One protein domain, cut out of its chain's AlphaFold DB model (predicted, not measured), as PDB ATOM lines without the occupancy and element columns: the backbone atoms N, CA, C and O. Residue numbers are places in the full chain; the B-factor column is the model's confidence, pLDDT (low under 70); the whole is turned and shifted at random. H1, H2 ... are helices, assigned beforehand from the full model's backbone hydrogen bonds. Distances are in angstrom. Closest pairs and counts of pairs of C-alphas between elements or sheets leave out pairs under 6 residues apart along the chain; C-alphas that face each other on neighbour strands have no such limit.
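This is residues 96 to 197 of the 390 residues of an uncharacterized protein of Aspergillus campestris IBT 28561 (UniProt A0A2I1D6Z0). What shape does the printed part make? It is a long, narrow helical hairpin: H1, followed by short H2, makes one arm and H3 folds back as the other, with the loop of residues 138 to 150 at the turn. At the opposite end H4 turns off from H3, and residues 96 to 103 of H1 and 190 to 196 stick out as a fork. What is it built of? The printed part has 102 residues with four named helices, H1, H2, H3, H4 in chain order, and no named strand: all helix. It is an extended rod, with a radius of gyration of the C-alphas of 20.6 A and spans of 61 by 29 by 24 A.

Where does the first arm run? H1, residues 96 to 129, starts at C-alpha 96 (114.757, 127.182, 178.629) and measures 47.1 A. H2 is residues 131 to 137, 10.1 A. Where do the others run? H3, residues 151 to 177, measures 38.9 A; H4, residues 179 to 194, measures 22.6 A and ends at C-alpha 194 (127.577, 132.777, 158.835).

How does H3 stand to H1 and H2? H1 touches H3 with residues 114 to 129 alone, closest at the C-alphas of Leu 129 and Thr 161, 5.8 A, a shallow tilt of 27 degrees, opposite ways. H2 and H3, a hairpin, only just touch, with 3 pairs of C-alphas within 8 A, closest at Pro 132 and Leu 158, 6.3 A. Where is H4? It is close to but not clearly touching H1, about perpendicular at 74 degrees, with the C-alphas of Ser 107 and Val 184 closest at 6.7 A. Are the backbones even? Every O i to N i+4 pair is within hydrogen-bond range in H3 and H4, 27 of 30 in H1 and 1 of 3 in H2, where 3 of 4 O i to N i+3 pairs are.

How far does it reach? The C-alphas farthest apart, those of Ala 96 and Ser 150, are 62.5 A apart. Is anything cut, long or uncertain? The printed part has no cut, the link H2 to H3 is long, and residues 139 to 148 have pLDDT under 70.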
ATOM      1  N   ALA A  96     113.612 126.484 179.218       82.31
ATOM      2  CA  ALA A  96     114.757 127.182 178.629       82.31
ATOM      3  C   ALA A  96     114.522 127.600 177.161       82.31
ATOM      4  O   ALA A  96     114.988 128.660 176.736       82.31
ATOM      5  N   LEU A  97     113.787 126.794 176.386       87.12
ATOM      6  CA  LEU A  97     113.398 127.132 175.013       87.12
ATOM      7  C   LEU A  97     112.415 128.312 174.974       87.12
ATOM      8  O   LEU A  97     112.641 129.237 174.195       87.12
ATOM      9  N   ARG A  98     111.396 128.330 175.847       83.94
ATOM     10  CA  ARG A  98     110.444 129.453 175.972       83.94
ATOM     11  C   ARG A  98     111.129 130.755 176.396       83.94
ATOM     12  O   ARG A  98     110.872 131.796 175.805       83.94
ATOM     13  N   GLU A  99     112.053 130.707 177.354       86.88
ATOM     14  CA  GLU A  99     112.848 131.882 177.753       86.88
ATOM     15  C   GLU A  99     113.683 132.426 176.573       86.88
ATOM     16  O   GLU A  99     113.705 133.631 176.315       86.88
ATOM     17  N   SER A 100     114.303 131.542 175.782       88.88
ATOM     18  CA  SER A 100     115.012 131.920 174.548       88.88
ATOM     19  C   SER A 100     114.078 132.519 173.481       88.88
ATOM     20  O   SER A 100     114.467 133.449 172.766       88.88
ATOM     21  N   GLU A 101     112.837 132.030 173.382       90.19
ATOM     22  CA  GLU A 101     111.803 132.564 172.490       90.19
ATOM     23  C   GLU A 101     111.341 133.965 172.918       90.19
ATOM     24  O   GLU A 101     111.343 134.877 172.089       90.19
ATOM     25  N   ILE A 102     111.063 134.185 174.207       90.38
ATOM     26  CA  ILE A 102     110.722 135.507 174.764       90.38
ATOM     27  C   ILE A 102     111.859 136.506 174.506       90.38
ATOM     28  O   ILE A 102     111.620 137.614 174.020       90.38
ATOM     29  N   GLN A 103     113.118 136.115 174.736       88.56
ATOM     30  CA  GLN A 103     114.283 136.961 174.440       88.56
ATOM     31  C   GLN A 103     114.416 137.282 172.940       88.56
ATOM     32  O   GLN A 103     114.767 138.408 172.566       88.56
ATOM     33  N   LEU A 104     114.114 136.319 172.062       88.50
ATOM     34  CA  LEU A 104     114.069 136.519 170.612       88.50
ATOM     35  C   LEU A 104     112.964 137.501 170.207       88.50
ATOM     36  O   LEU A 104     113.264 138.494 169.539       88.50
ATOM     37  N   VAL A 105     111.724 137.275 170.641       90.25
ATOM     38  CA  VAL A 105     110.575 138.141 170.335       90.25
ATOM     39  C   VAL A 105     110.791 139.549 170.895       90.25
ATOM     40  O   VAL A 105     110.606 140.518 170.160       90.25
ATOM     41  N   SER A 106     111.321 139.684 172.115       90.00
ATOM     42  CA  SER A 106     111.712 140.976 172.700       90.00
ATOM     43  C   SER A 106     112.748 141.714 171.842       90.00
ATOM     44  O   SER A 106     112.615 142.915 171.589       90.00
ATOM     45  N   SER A 107     113.758 141.010 171.314       88.38
ATOM     46  CA  SER A 107     114.742 141.624 170.411       88.38
ATOM     47  C   SER A 107     114.123 142.092 169.085       88.38
ATOM     48  O   SER A 107     114.463 143.174 168.602       88.38
ATOM     49  N   LEU A 108     113.167 141.338 168.534       89.81
ATOM     50  CA  LEU A 108     112.452 141.687 167.301       89.81
ATOM     51  C   LEU A 108     111.486 142.865 167.518       89.81
ATOM     52  O   LEU A 108     111.486 143.798 166.718       89.81
ATOM     53  N   ALA A 109     110.763 142.896 168.641       89.62
ATOM     54  CA  ALA A 109     109.914 144.016 169.049       89.62
ATOM     55  C   ALA A 109     110.718 145.322 169.179       89.62
ATOM     56  O   ALA A 109     110.329 146.363 168.641       89.62
ATOM     57  N   LYS A 110     111.905 145.266 169.807       88.19
ATOM     58  CA  LYS A 110     112.828 146.414 169.900       88.19
ATOM     59  C   LYS A 110     113.284 146.900 168.517       88.19
ATOM     60  O   LYS A 110     113.315 148.109 168.285       88.19
ATOM     61  N   LEU A 111     113.594 145.994 167.585       88.56
ATOM     62  CA  LEU A 111     113.966 146.347 166.207       88.56
ATOM     63  C   LEU A 111     112.799 146.976 165.424       88.56
ATOM     64  O   LEU A 111     112.991 147.996 164.760       88.56
ATOM     65  N   GLN A 112     111.588 146.432 165.547       89.19
ATOM     66  CA  GLN A 112     110.377 146.973 164.920       89.19
ATOM     67  C   GLN A 112     110.029 148.368 165.466       89.19
ATOM     68  O   GLN A 112     109.722 149.288 164.702       89.19
ATOM     69  N   LYS A 113     110.170 148.572 166.781       89.19
ATOM     70  CA  LYS A 113     110.022 149.886 167.425       89.19
ATOM     71  C   LYS A 113     111.059 150.898 166.929       89.19
ATOM     72  O   LYS A 113     110.713 152.060 166.697       89.19
ATOM     73  N   LEU A 114     112.313 150.481 166.727       87.44
ATOM     74  CA  LEU A 114     113.344 151.342 166.138       87.44
ATOM     75  C   LEU A 114     113.018 151.718 164.693       87.44
ATOM     76  O   LEU A 114     113.159 152.886 164.337       87.44
ATOM     77  N   GLU A 115     112.550 150.778 163.870       87.44
ATOM     78  CA  GLU A 115     112.149 151.086 162.496       87.44
ATOM     79  C   GLU A 115     110.975 152.078 162.459       87.44
ATOM     80  O   GLU A 115     111.046 153.082 161.744       87.44
ATOM     81  N   SER A 116     109.941 151.846 163.273       86.75
ATOM     82  CA  SER A 116     108.820 152.774 163.482       86.75
ATOM     83  C   SER A 116     109.314 154.174 163.866       86.75
ATOM     84  O   SER A 116     108.931 155.167 163.245       86.75
ATOM     85  N   THR A 117     110.257 154.261 164.810       85.81
ATOM     86  CA  THR A 117     110.858 155.540 165.222       85.81
ATOM     87  C   THR A 117     111.629 156.194 164.068       85.81
ATOM     88  O   THR A 117     111.473 157.388 163.828       85.81
ATOM     89  N   VAL A 118     112.407 155.433 163.290       86.50
ATOM     90  CA  VAL A 118     113.112 155.942 162.096       86.50
ATOM     91  C   VAL A 118     112.138 156.470 161.039       86.50
ATOM     92  O   VAL A 118     112.454 157.461 160.381       86.50
ATOM     93  N   HIS A 119     110.958 155.864 160.883       85.50
ATOM     94  CA  HIS A 119     109.911 156.393 160.007       85.50
ATOM     95  C   HIS A 119     109.357 157.717 160.554       85.50
ATOM     96  O   HIS A 119     109.382 158.712 159.836       85.50
ATOM     97  N   GLN A 120     109.018 157.791 161.845       84.62
ATOM     98  CA  GLN A 120     108.584 159.040 162.496       84.62
ATOM     99  C   GLN A 120     109.631 160.170 162.398       84.62
ATOM    100  O   GLN A 120     109.272 161.341 162.250       84.62
ATOM    101  N   LEU A 121     110.933 159.847 162.433       85.44
ATOM    102  CA  LEU A 121     112.003 160.833 162.228       85.44
ATOM    103  C   LEU A 121     112.112 161.336 160.777       85.44
ATOM    104  O   LEU A 121     112.658 162.419 160.566       85.44
ATOM    105  N   ARG A 122     111.617 160.600 159.771       85.50
ATOM    106  CA  ARG A 122     111.554 161.104 158.383       85.50
ATOM    107  C   ARG A 122     110.513 162.214 158.258       85.50
ATOM    108  O   ARG A 122     110.774 163.202 157.573       85.50
ATOM    109  N   ASP A 123     109.417 162.099 159.003       82.88
ATOM    110  CA  ASP A 123     108.303 163.056 159.002       82.88
ATOM    111  C   ASP A 123     108.557 164.264 159.933       82.88
ATOM    112  O   ASP A 123     107.884 165.295 159.843       82.88
ATOM    113  N   LEU A 124     109.586 164.194 160.798       81.12
ATOM    114  CA  LEU A 124     109.970 165.301 161.683       81.12
ATOM    115  C   LEU A 124     110.201 166.611 160.931       81.12
ATOM    116  O   LEU A 124     109.771 167.657 161.406       81.12
ATOM    117  N   LEU A 125     110.911 166.580 159.802       77.75
ATOM    118  CA  LEU A 125     111.254 167.795 159.065       77.75
ATOM    119  C   LEU A 125     110.127 168.316 158.158       77.75
ATOM    120  O   LEU A 125     109.812 169.498 158.298       77.75
ATOM    121  N   PRO A 126     109.515 167.518 157.256       78.19
ATOM    122  CA  PRO A 126     108.466 168.018 156.369       78.19
ATOM    123  C   PRO A 126     107.191 168.410 157.124       78.19
ATOM    124  O   PRO A 126     106.640 169.473 156.841       78.19
ATOM    125  N   ASP A 127     106.768 167.607 158.107       78.75
ATOM    126  CA  ASP A 127     105.445 167.761 158.713       78.75
ATOM    127  C   ASP A 127     105.508 168.442 160.078       78.75
ATOM    128  O   ASP A 127     104.780 169.404 160.312       78.75
ATOM    129  N   ARG A 128     106.390 167.998 160.988       79.75
ATOM    130  CA  ARG A 128     106.343 168.433 162.401       79.75
ATOM    131  C   ARG A 128     107.090 169.745 162.663       79.75
ATOM    132  O   ARG A 128     106.512 170.670 163.225       79.75
ATOM    133  N   LEU A 129     108.350 169.873 162.246       81.56
ATOM    134  CA  LEU A 129     109.170 171.081 162.445       81.56
ATOM    135  C   LEU A 129     108.649 172.285 161.651       81.56
ATOM    136  O   LEU A 129     108.766 173.423 162.111       81.56
ATOM    137  N   LEU A 130     108.068 172.035 160.475       82.56
ATOM    138  CA  LEU A 130     107.462 173.061 159.628       82.56
ATOM    139  C   LEU A 130     105.975 173.307 159.941       82.56
ATOM    140  O   LEU A 130     105.434 174.298 159.450       82.56
ATOM    141  N   ASP A 131     105.338 172.502 160.806       82.62
ATOM    142  CA  ASP A 131     103.929 172.648 161.220       82.62
ATOM    143  C   ASP A 131     103.533 174.098 161.579       82.62
ATOM    144  O   ASP A 131     102.537 174.585 161.034       82.62
ATOM    145  N   PRO A 132     104.325 174.862 162.373       81.62
ATOM    146  CA  PRO A 132     103.978 176.242 162.730       81.62
ATOM    147  C   PRO A 132     103.997 177.220 161.542       81.62
ATOM    148  O   PRO A 132     103.415 178.301 161.622       81.62
ATOM    149  N   LEU A 133     104.673 176.862 160.444       79.69
ATOM    150  CA  LEU A 133     104.797 177.667 159.225       79.69
ATOM    151  C   LEU A 133     103.750 177.297 158.161       79.69
ATOM    152  O   LEU A 133     103.419 178.141 157.324       79.69
ATOM    153  N   LEU A 134     103.181 176.083 158.202       77.44
ATOM    154  CA  LEU A 134     102.179 175.619 157.230       77.44
ATOM    155  C   LEU A 134     100.972 176.570 157.063       77.44
ATOM    156  O   LEU A 134     100.611 176.833 155.914       77.44
ATOM    157  N   PRO A 135     100.371 177.165 158.122       73.44
ATOM    158  CA  PRO A 135      99.247 178.097 157.965       73.44
ATOM    159  C   PRO A 135      99.610 179.396 157.227       73.44
ATOM    160  O   PRO A 135      98.737 180.041 156.650       73.44
ATOM    161  N   ILE A 136     100.890 179.782 157.252       73.44
ATOM    162  CA  ILE A 136     101.418 181.003 156.625       73.44
ATOM    163  C   ILE A 136     101.762 180.730 155.158       73.44
ATOM    164  O   ILE A 136     101.433 181.523 154.279       73.44
ATOM    165  N   LEU A 137     102.405 179.589 154.893       72.25
ATOM    166  CA  LEU A 137     102.809 179.169 153.550       72.25
ATOM    167  C   LEU A 137     101.628 178.668 152.706       72.25
ATOM    168  O   LEU A 137     101.671 178.752 151.479       72.25
ATOM    169  N   ASN A 138     100.580 178.138 153.344       71.50
ATOM    170  CA  ASN A 138      99.479 177.473 152.658       71.50
ATOM    171  C   ASN A 138      98.106 177.921 153.211       71.50
ATOM    172  O   ASN A 138      97.443 177.183 153.947       71.50
ATOM    173  N   PRO A 139      97.619 179.125 152.836       64.44
ATOM    174  CA  PRO A 139      96.415 179.732 153.417       64.44
ATOM    175  C   PRO A 139      95.109 178.963 153.142       64.44
ATOM    176  O   PRO A 139      94.061 179.301 153.686       64.44
ATOM    177  N   ARG A 140      95.144 177.903 152.324       61.38
ATOM    178  CA  ARG A 140      94.007 176.989 152.125       61.38
ATOM    179  C   ARG A 140      93.751 176.084 153.340       61.38
ATOM    180  O   ARG A 140      92.622 175.641 153.518       61.38
ATOM    181  N   VAL A 141      94.765 175.866 154.184       60.22
ATOM    182  CA  VAL A 141      94.711 175.028 155.402       60.22
ATOM    183  C   VAL A 141      94.179 175.812 156.623       60.22
ATOM    184  O   VAL A 141      93.813 175.230 157.641       60.22
ATOM    185  N   LEU A 142      94.033 177.141 156.514       55.38
ATOM    186  CA  LEU A 142      93.562 178.030 157.594       55.38
ATOM    187  C   LEU A 142      92.134 177.753 158.103       55.38
ATOM    188  O   LEU A 142      91.737 178.322 159.114       55.38
ATOM    189  N   LYS A 143      91.347 176.902 157.430       56.62
ATOM    190  CA  LYS A 143      89.987 176.561 157.882       56.62
ATOM    191  C   LYS A 143      89.954 175.705 159.152       56.62
ATOM    192  O   LYS A 143      88.933 175.706 159.828       56.62
ATOM    193  N   GLU A 144      91.046 175.012 159.478       57.22
ATOM    194  CA  GLU A 144      91.113 174.080 160.617       57.22
ATOM    195  C   GLU A 144      92.129 174.497 161.692       57.22
ATOM    196  O   GLU A 144      92.121 173.951 162.794       57.22
ATOM    197  N   ARG A 145      93.006 175.471 161.410       60.47
ATOM    198  CA  ARG A 145      94.103 175.862 162.311       60.47
ATOM    199  C   ARG A 145      94.184 177.371 162.509       60.47
ATOM    200  O   ARG A 145      94.247 178.140 161.552       60.47
ATOM    201  N   ALA A 146      94.228 177.786 163.773       63.72
ATOM    202  CA  ALA A 146      94.339 179.188 164.160       63.72
ATOM    203  C   ALA A 146      95.722 179.764 163.812       63.72
ATOM    204  O   ALA A 146      96.753 179.182 164.147       63.72
ATOM    205  N   LEU A 147      95.738 180.943 163.185       68.44
ATOM    206  CA  LEU A 147      96.967 181.677 162.889       68.44
ATOM    207  C   LEU A 147      97.643 182.152 164.201       68.44
ATOM    208  O   LEU A 147      96.935 182.600 165.111       68.44
ATOM    209  N   PRO A 148      98.987 182.100 164.324       69.31
ATOM    210  CA  PRO A 148      99.692 182.598 165.505       69.31
ATOM    211  C   PRO A 148      99.358 184.064 165.804       69.31
ATOM    212  O   PRO A 148      99.432 184.928 164.933       69.31
ATOM    213  N   LYS A 149      99.019 184.359 167.065       73.62
ATOM    214  CA  LYS A 149      98.540 185.688 167.497       73.62
ATOM    215  C   LYS A 149      99.618 186.784 167.467       73.62
ATOM    216  O   LYS A 149      99.283 187.961 167.557       73.62
ATOM    217  N   SER A 150     100.898 186.418 167.376       82.69
ATOM    218  CA  SER A 150     102.023 187.349 167.220       82.69
ATOM    219  C   SER A 150     103.263 186.652 166.628       82.69
ATOM    220  O   SER A 150     103.392 185.428 166.754       82.69
ATOM    221  N   PRO A 151     104.220 187.401 166.042       83.19
ATOM    222  CA  PRO A 151     105.496 186.846 165.582       83.19
ATOM    223  C   PRO A 151     106.315 186.197 166.708       83.19
ATOM    224  O   PRO A 151     106.946 185.163 166.501       83.19
ATOM    225  N   GLN A 152     106.271 186.762 167.920       86.50
ATOM    226  CA  GLN A 152     106.921 186.191 169.103       86.50
ATOM    227  C   GLN A 152     106.325 184.830 169.487       86.50
ATOM    228  O   GLN A 152     107.081 183.928 169.843       86.50
ATOM    229  N   ALA A 153     105.002 184.654 169.377       83.75
ATOM    230  CA  ALA A 153     104.359 183.364 169.633       83.75
ATOM    231  C   ALA A 153     104.799 182.302 168.610       83.75
ATOM    232  O   ALA A 153     105.162 181.196 169.003       83.75
ATOM    233  N   LEU A 154     104.868 182.662 167.320       84.31
ATOM    234  CA  LEU A 154     105.384 181.774 166.271       84.31
ATOM    235  C   LEU A 154     106.839 181.352 166.540       84.31
ATOM    236  O   LEU A 154     107.161 180.167 166.451       84.31
ATOM    237  N   LEU A 155     107.712 182.297 166.908       86.50
ATOM    238  CA  LEU A 155     109.109 181.998 167.244       86.50
ATOM    239  C   LEU A 155     109.214 181.064 168.458       86.50
ATOM    240  O   LEU A 155     110.019 180.132 168.448       86.50
ATOM    241  N   GLN A 156     108.392 181.278 169.490       89.50
ATOM    242  CA  GLN A 156     108.336 180.392 170.654       89.50
ATOM    243  C   GLN A 156     107.903 178.975 170.261       89.50
ATOM    244  O   GLN A 156     108.616 178.033 170.611       89.50
ATOM    245  N   GLN A 157     106.823 178.831 169.483       86.50
ATOM    246  CA  GLN A 157     106.348 177.535 168.982       86.50
ATOM    247  C   GLN A 157     107.430 176.822 168.161       86.50
ATOM    248  O   GLN A 157     107.796 175.699 168.491       86.50
ATOM    249  N   LEU A 158     108.030 177.496 167.172       86.94
ATOM    250  CA  LEU A 158     109.106 176.922 166.357       86.94
ATOM    251  C   LEU A 158     110.314 176.500 167.216       86.94
ATOM    252  O   LEU A 158     110.854 175.411 167.035       86.94
ATOM    253  N   SER A 159     110.707 177.315 168.206       88.44
ATOM    254  CA  SER A 159     111.800 176.979 169.136       88.44
ATOM    255  C   SER A 159     111.488 175.777 170.033       88.44
ATOM    256  O   SER A 159     112.406 175.101 170.501       88.44
ATOM    257  N   GLN A 160     110.210 175.541 170.335       90.19
ATOM    258  CA  GLN A 160     109.756 174.424 171.154       90.19
ATOM    259  C   GLN A 160     109.748 173.142 170.324       90.19
ATOM    260  O   GLN A 160     110.344 172.155 170.750       90.19
ATOM    261  N   THR A 161     109.185 173.180 169.113       87.62
ATOM    262  CA  THR A 161     109.187 172.037 168.191       87.62
ATOM    263  C   THR A 161     110.605 171.649 167.767       87.62
ATOM    264  O   THR A 161     110.929 170.467 167.742       87.62
ATOM    265  N   ALA A 162     111.491 172.625 167.530       89.06
ATOM    266  CA  ALA A 162     112.907 172.368 167.256       89.06
ATOM    267  C   ALA A 162     113.619 171.672 168.427       89.06
ATOM    268  O   ALA A 162     114.353 170.708 168.217       89.06
ATOM    269  N   ARG A 163     113.376 172.111 169.672       90.81
ATOM    270  CA  ARG A 163     113.931 171.451 170.867       90.81
ATOM    271  C   ARG A 163     113.370 170.043 171.070       90.81
ATOM    272  O   ARG A 163     114.140 169.156 171.418       90.81
ATOM    273  N   ALA A 164     112.077 169.833 170.819       88.06
ATOM    274  CA  ALA A 164     111.451 168.513 170.878       88.06
ATOM    275  C   ALA A 164     112.051 167.554 169.833       88.06
ATOM    276  O   ALA A 164     112.517 166.483 170.197       88.06
ATOM    277  N   GLY A 165     112.161 167.975 168.567       86.56
ATOM    278  CA  GLY A 165     112.774 167.157 167.515       86.56
ATOM    279  C   GLY A 165     114.244 166.810 167.790       86.56
ATOM    280  O   GLY A 165     114.671 165.689 167.530       86.56
ATOM    281  N   VAL A 166     115.021 167.731 168.377       89.62
ATOM    282  CA  VAL A 166     116.402 167.439 168.816       89.62
ATOM    283  C   VAL A 166     116.433 166.436 169.974       89.62
ATOM    284  O   VAL A 166     117.314 165.577 169.992       89.62
ATOM    285  N   ALA A 167     115.490 166.506 170.920       90.25
ATOM    286  CA  ALA A 167     115.372 165.514 171.989       90.25
ATOM    287  C   ALA A 167     115.044 164.120 171.423       90.25
ATOM    288  O   ALA A 167     115.801 163.188 171.669       90.25
ATOM    289  N   GLU A 168     114.034 164.003 170.557       88.12
ATOM    290  CA  GLU A 168     113.642 162.730 169.922       88.12
ATOM    291  C   GLU A 168     114.798 162.072 169.136       88.12
ATOM    292  O   GLU A 168     115.007 160.860 169.214       88.12
ATOM    293  N   VAL A 169     115.609 162.864 168.423       89.19
ATOM    294  CA  VAL A 169     116.811 162.367 167.721       89.19
ATOM    295  C   VAL A 169     117.902 161.910 168.701       89.19
ATOM    296  O   VAL A 169     118.585 160.914 168.438       89.19
ATOM    297  N   ASN A 170     118.076 162.601 169.831       90.56
ATOM    298  CA  ASN A 170     119.019 162.191 170.874       90.56
ATOM    299  C   ASN A 170     118.567 160.900 171.570       90.56
ATOM    300  O   ASN A 170     119.401 160.021 171.783       90.56
ATOM    301  N   ASP A 171     117.270 160.755 171.844       89.31
ATOM    302  CA  ASP A 171     116.676 159.579 172.487       89.31
ATOM    303  C   ASP A 171     116.754 158.341 171.578       89.31
ATOM    304  O   ASP A 171     117.158 157.262 172.029       89.31
ATOM    305  N   LEU A 172     116.497 158.494 170.267       88.75
ATOM    306  CA  LEU A 172     116.806 157.434 169.298       88.75
ATOM    307  C   LEU A 172     118.306 157.128 169.298       88.75
ATOM    308  O   LEU A 172     118.697 155.964 169.314       88.75
ATOM    309  N   GLY A 173     119.162 158.153 169.294       88.19
ATOM    310  CA  GLY A 173     120.613 157.985 169.306       88.19
ATOM    311  C   GLY A 173     121.136 157.247 170.543       88.19
ATOM    312  O   GLY A 173     122.095 156.481 170.426       88.19
ATOM    313  N   ALA A 174     120.519 157.456 171.706       90.38
ATOM    314  CA  ALA A 174     120.800 156.729 172.939       90.38
ATOM    315  C   ALA A 174     120.319 155.275 172.840       90.38
ATOM    316  O   ALA A 174     121.106 154.360 173.065       90.38
ATOM    317  N   THR A 175     119.075 155.055 172.402       87.62
ATOM    318  CA  THR A 175     118.484 153.713 172.252       87.62
ATOM    319  C   THR A 175     119.247 152.859 171.230       87.62
ATOM    320  O   THR A 175     119.580 151.708 171.495       87.62
ATOM    321  N   TRP A 176     119.596 153.435 170.077       87.69
ATOM    322  CA  TRP A 176     120.313 152.763 168.988       87.69
ATOM    323  C   TRP A 176     121.740 152.342 169.368       87.69
ATOM    324  O   TRP A 176     122.252 151.348 168.854       87.69
ATOM    325  N   ARG A 177     122.399 153.115 170.244       89.31
ATOM    326  CA  ARG A 177     123.771 152.859 170.719       89.31
ATOM    327  C   ARG A 177     123.833 152.213 172.107       89.31
ATOM    328  O   ARG A 177     124.937 152.001 172.599       89.31
ATOM    329  N   GLY A 178     122.689 151.923 172.728       89.81
ATOM    330  CA  GLY A 178     122.618 151.268 174.032       89.81
ATOM    331  C   GLY A 178     123.138 149.831 173.980       89.81
ATOM    332  O   GLY A 178     123.073 149.176 172.938       89.81
ATOM    333  N   ASP A 179     123.638 149.334 175.111       88.44
ATOM    334  CA  ASP A 179     124.311 148.030 175.188       88.44
ATOM    335  C   ASP A 179     123.409 146.861 174.758       88.44
ATOM    336  O   ASP A 179     123.859 145.963 174.047       88.44
ATOM    337  N   GLU A 180     122.114 146.912 175.092       84.25
ATOM    338  CA  GLU A 180     121.129 145.921 174.639       84.25
ATOM    339  C   GLU A 180     121.032 145.858 173.109       84.25
ATOM    340  O   GLU A 180     121.048 144.782 172.511       84.25
ATOM    341  N   MET A 181     120.949 147.020 172.458       86.31
ATOM    342  CA  MET A 181     120.785 147.114 171.009       86.31
ATOM    343  C   MET A 181     122.084 146.768 170.278       86.31
ATOM    344  O   MET A 181     122.065 146.132 169.225       86.31
ATOM    345  N   LYS A 182     123.232 147.097 170.877       88.06
ATOM    346  CA  LYS A 182     124.541 146.639 170.412       88.06
ATOM    347  C   LYS A 182     124.630 145.108 170.396       88.06
ATOM    348  O   LYS A 182     125.047 144.558 169.382       88.06
ATOM    349  N   ALA A 183     124.173 144.425 171.449       88.00
ATOM    350  CA  ALA A 183     124.146 142.959 171.484       88.00
ATOM    351  C   ALA A 183     123.249 142.359 170.379       88.00
ATOM    352  O   ALA A 183     123.623 141.367 169.748       88.00
ATOM    353  N   VAL A 184     122.106 142.992 170.083       85.69
ATOM    354  CA  VAL A 184     121.247 142.611 168.944       85.69
ATOM    355  C   VAL A 184     121.981 142.797 167.610       85.69
ATOM    356  O   VAL A 184     121.984 141.880 166.785       85.69
ATOM    357  N   TRP A 185     122.663 143.927 167.396       84.25
ATOM    358  CA  TRP A 185     123.443 144.153 166.173       84.25
ATOM    359  C   TRP A 185     124.622 143.192 166.021       84.25
ATOM    360  O   TRP A 185     124.844 142.691 164.919       84.25
ATOM    361  N   ASP A 186     125.349 142.895 167.098       88.12
ATOM    362  CA  ASP A 186     126.469 141.951 167.086       88.12
ATOM    363  C   ASP A 186     125.987 140.530 166.721       88.12
ATOM    364  O   ASP A 186     126.624 139.853 165.905       88.12
ATOM    365  N   ARG A 187     124.808 140.115 167.223       84.56
ATOM    366  CA  ARG A 187     124.128 138.860 166.844       84.56
ATOM    367  C   ARG A 187     123.728 138.847 165.367       84.56
ATOM    368  O   ARG A 187     124.060 137.903 164.654       84.56
ATOM    369  N   VAL A 188     123.074 139.904 164.878       82.62
ATOM    370  CA  VAL A 188     122.679 140.023 163.460       82.62
ATOM    371  C   VAL A 188     123.908 140.000 162.540       82.62
ATOM    372  O   VAL A 188     123.901 139.308 161.524       82.62
ATOM    373  N   GLN A 189     125.000 140.675 162.909       83.69
ATOM    374  CA  GLN A 189     126.268 140.622 162.171       83.69
ATOM    375  C   GLN A 189     126.934 139.238 162.224       83.69
ATOM    376  O   GLN A 189     127.586 138.842 161.256       83.69
ATOM    377  N   GLY A 190     126.801 138.495 163.328       85.69
ATOM    378  CA  GLY A 190     127.154 137.071 163.408       85.69
ATOM    379  C   GLY A 190     126.433 136.267 162.329       85.69
ATOM    380  O   GLY A 190     127.074 135.773 161.400       85.69
ATOM    381  N   ASN A 191     125.100 136.286 162.364       80.81
ATOM    382  CA  ASN A 191     124.249 135.562 161.420       80.81
ATOM    383  C   ASN A 191     124.523 135.949 159.950       80.81
ATOM    384  O   ASN A 191     124.502 135.086 159.075       80.81
ATOM    385  N   ILE A 192     124.800 137.224 159.647       82.69
ATOM    386  CA  ILE A 192     125.142 137.668 158.279       82.69
ATOM    387  C   ILE A 192     126.491 137.088 157.823       82.69
ATOM    388  O   ILE A 192     126.618 136.687 156.665       82.69
ATOM    389  N   ARG A 193     127.495 137.016 158.708       86.12
ATOM    390  CA  ARG A 193     128.799 136.397 158.397       86.12
ATOM    391  C   ARG A 193     128.664 134.894 158.154       86.12
ATOM    392  O   ARG A 193     129.267 134.382 157.217       86.12
ATOM    393  N   GLU A 194     127.851 134.215 158.959       85.31
ATOM    394  CA  GLU A 194     127.577 132.777 158.835       85.31
ATOM    395  C   GLU A 194     126.820 132.442 157.540       85.31
ATOM    396  O   GLU A 194     127.189 131.504 156.837       85.31
ATOM    397  N   ASN A 195     125.841 133.266 157.148       80.31
ATOM    398  CA  ASN A 195     125.084 133.120 155.896       80.31
ATOM    399  C   ASN A 195     125.809 133.693 154.656       80.31
ATOM    400  O   ASN A 195     125.170 134.082 153.677       80.31
ATOM    401  N   GLY A 196     127.143 133.798 154.682       79.31
ATOM    402  CA  GLY A 196     127.945 134.215 153.523       79.31
ATOM    403  C   GLY A 196     127.663 135.635 153.010       79.31
ATOM    404  O   GLY A 196     127.923 135.930 151.845       79.31
ATOM    405  N   GLY A 197     127.118 136.514 153.855       72.50
ATOM    406  CA  GLY A 197     126.713 137.876 153.497       72.50
ATOM    407  C   GLY A 197     125.293 138.005 152.936       72.50
ATOM    408  O   GLY A 197     124.891 139.116 152.588       72.50
TER     409      GLY A 197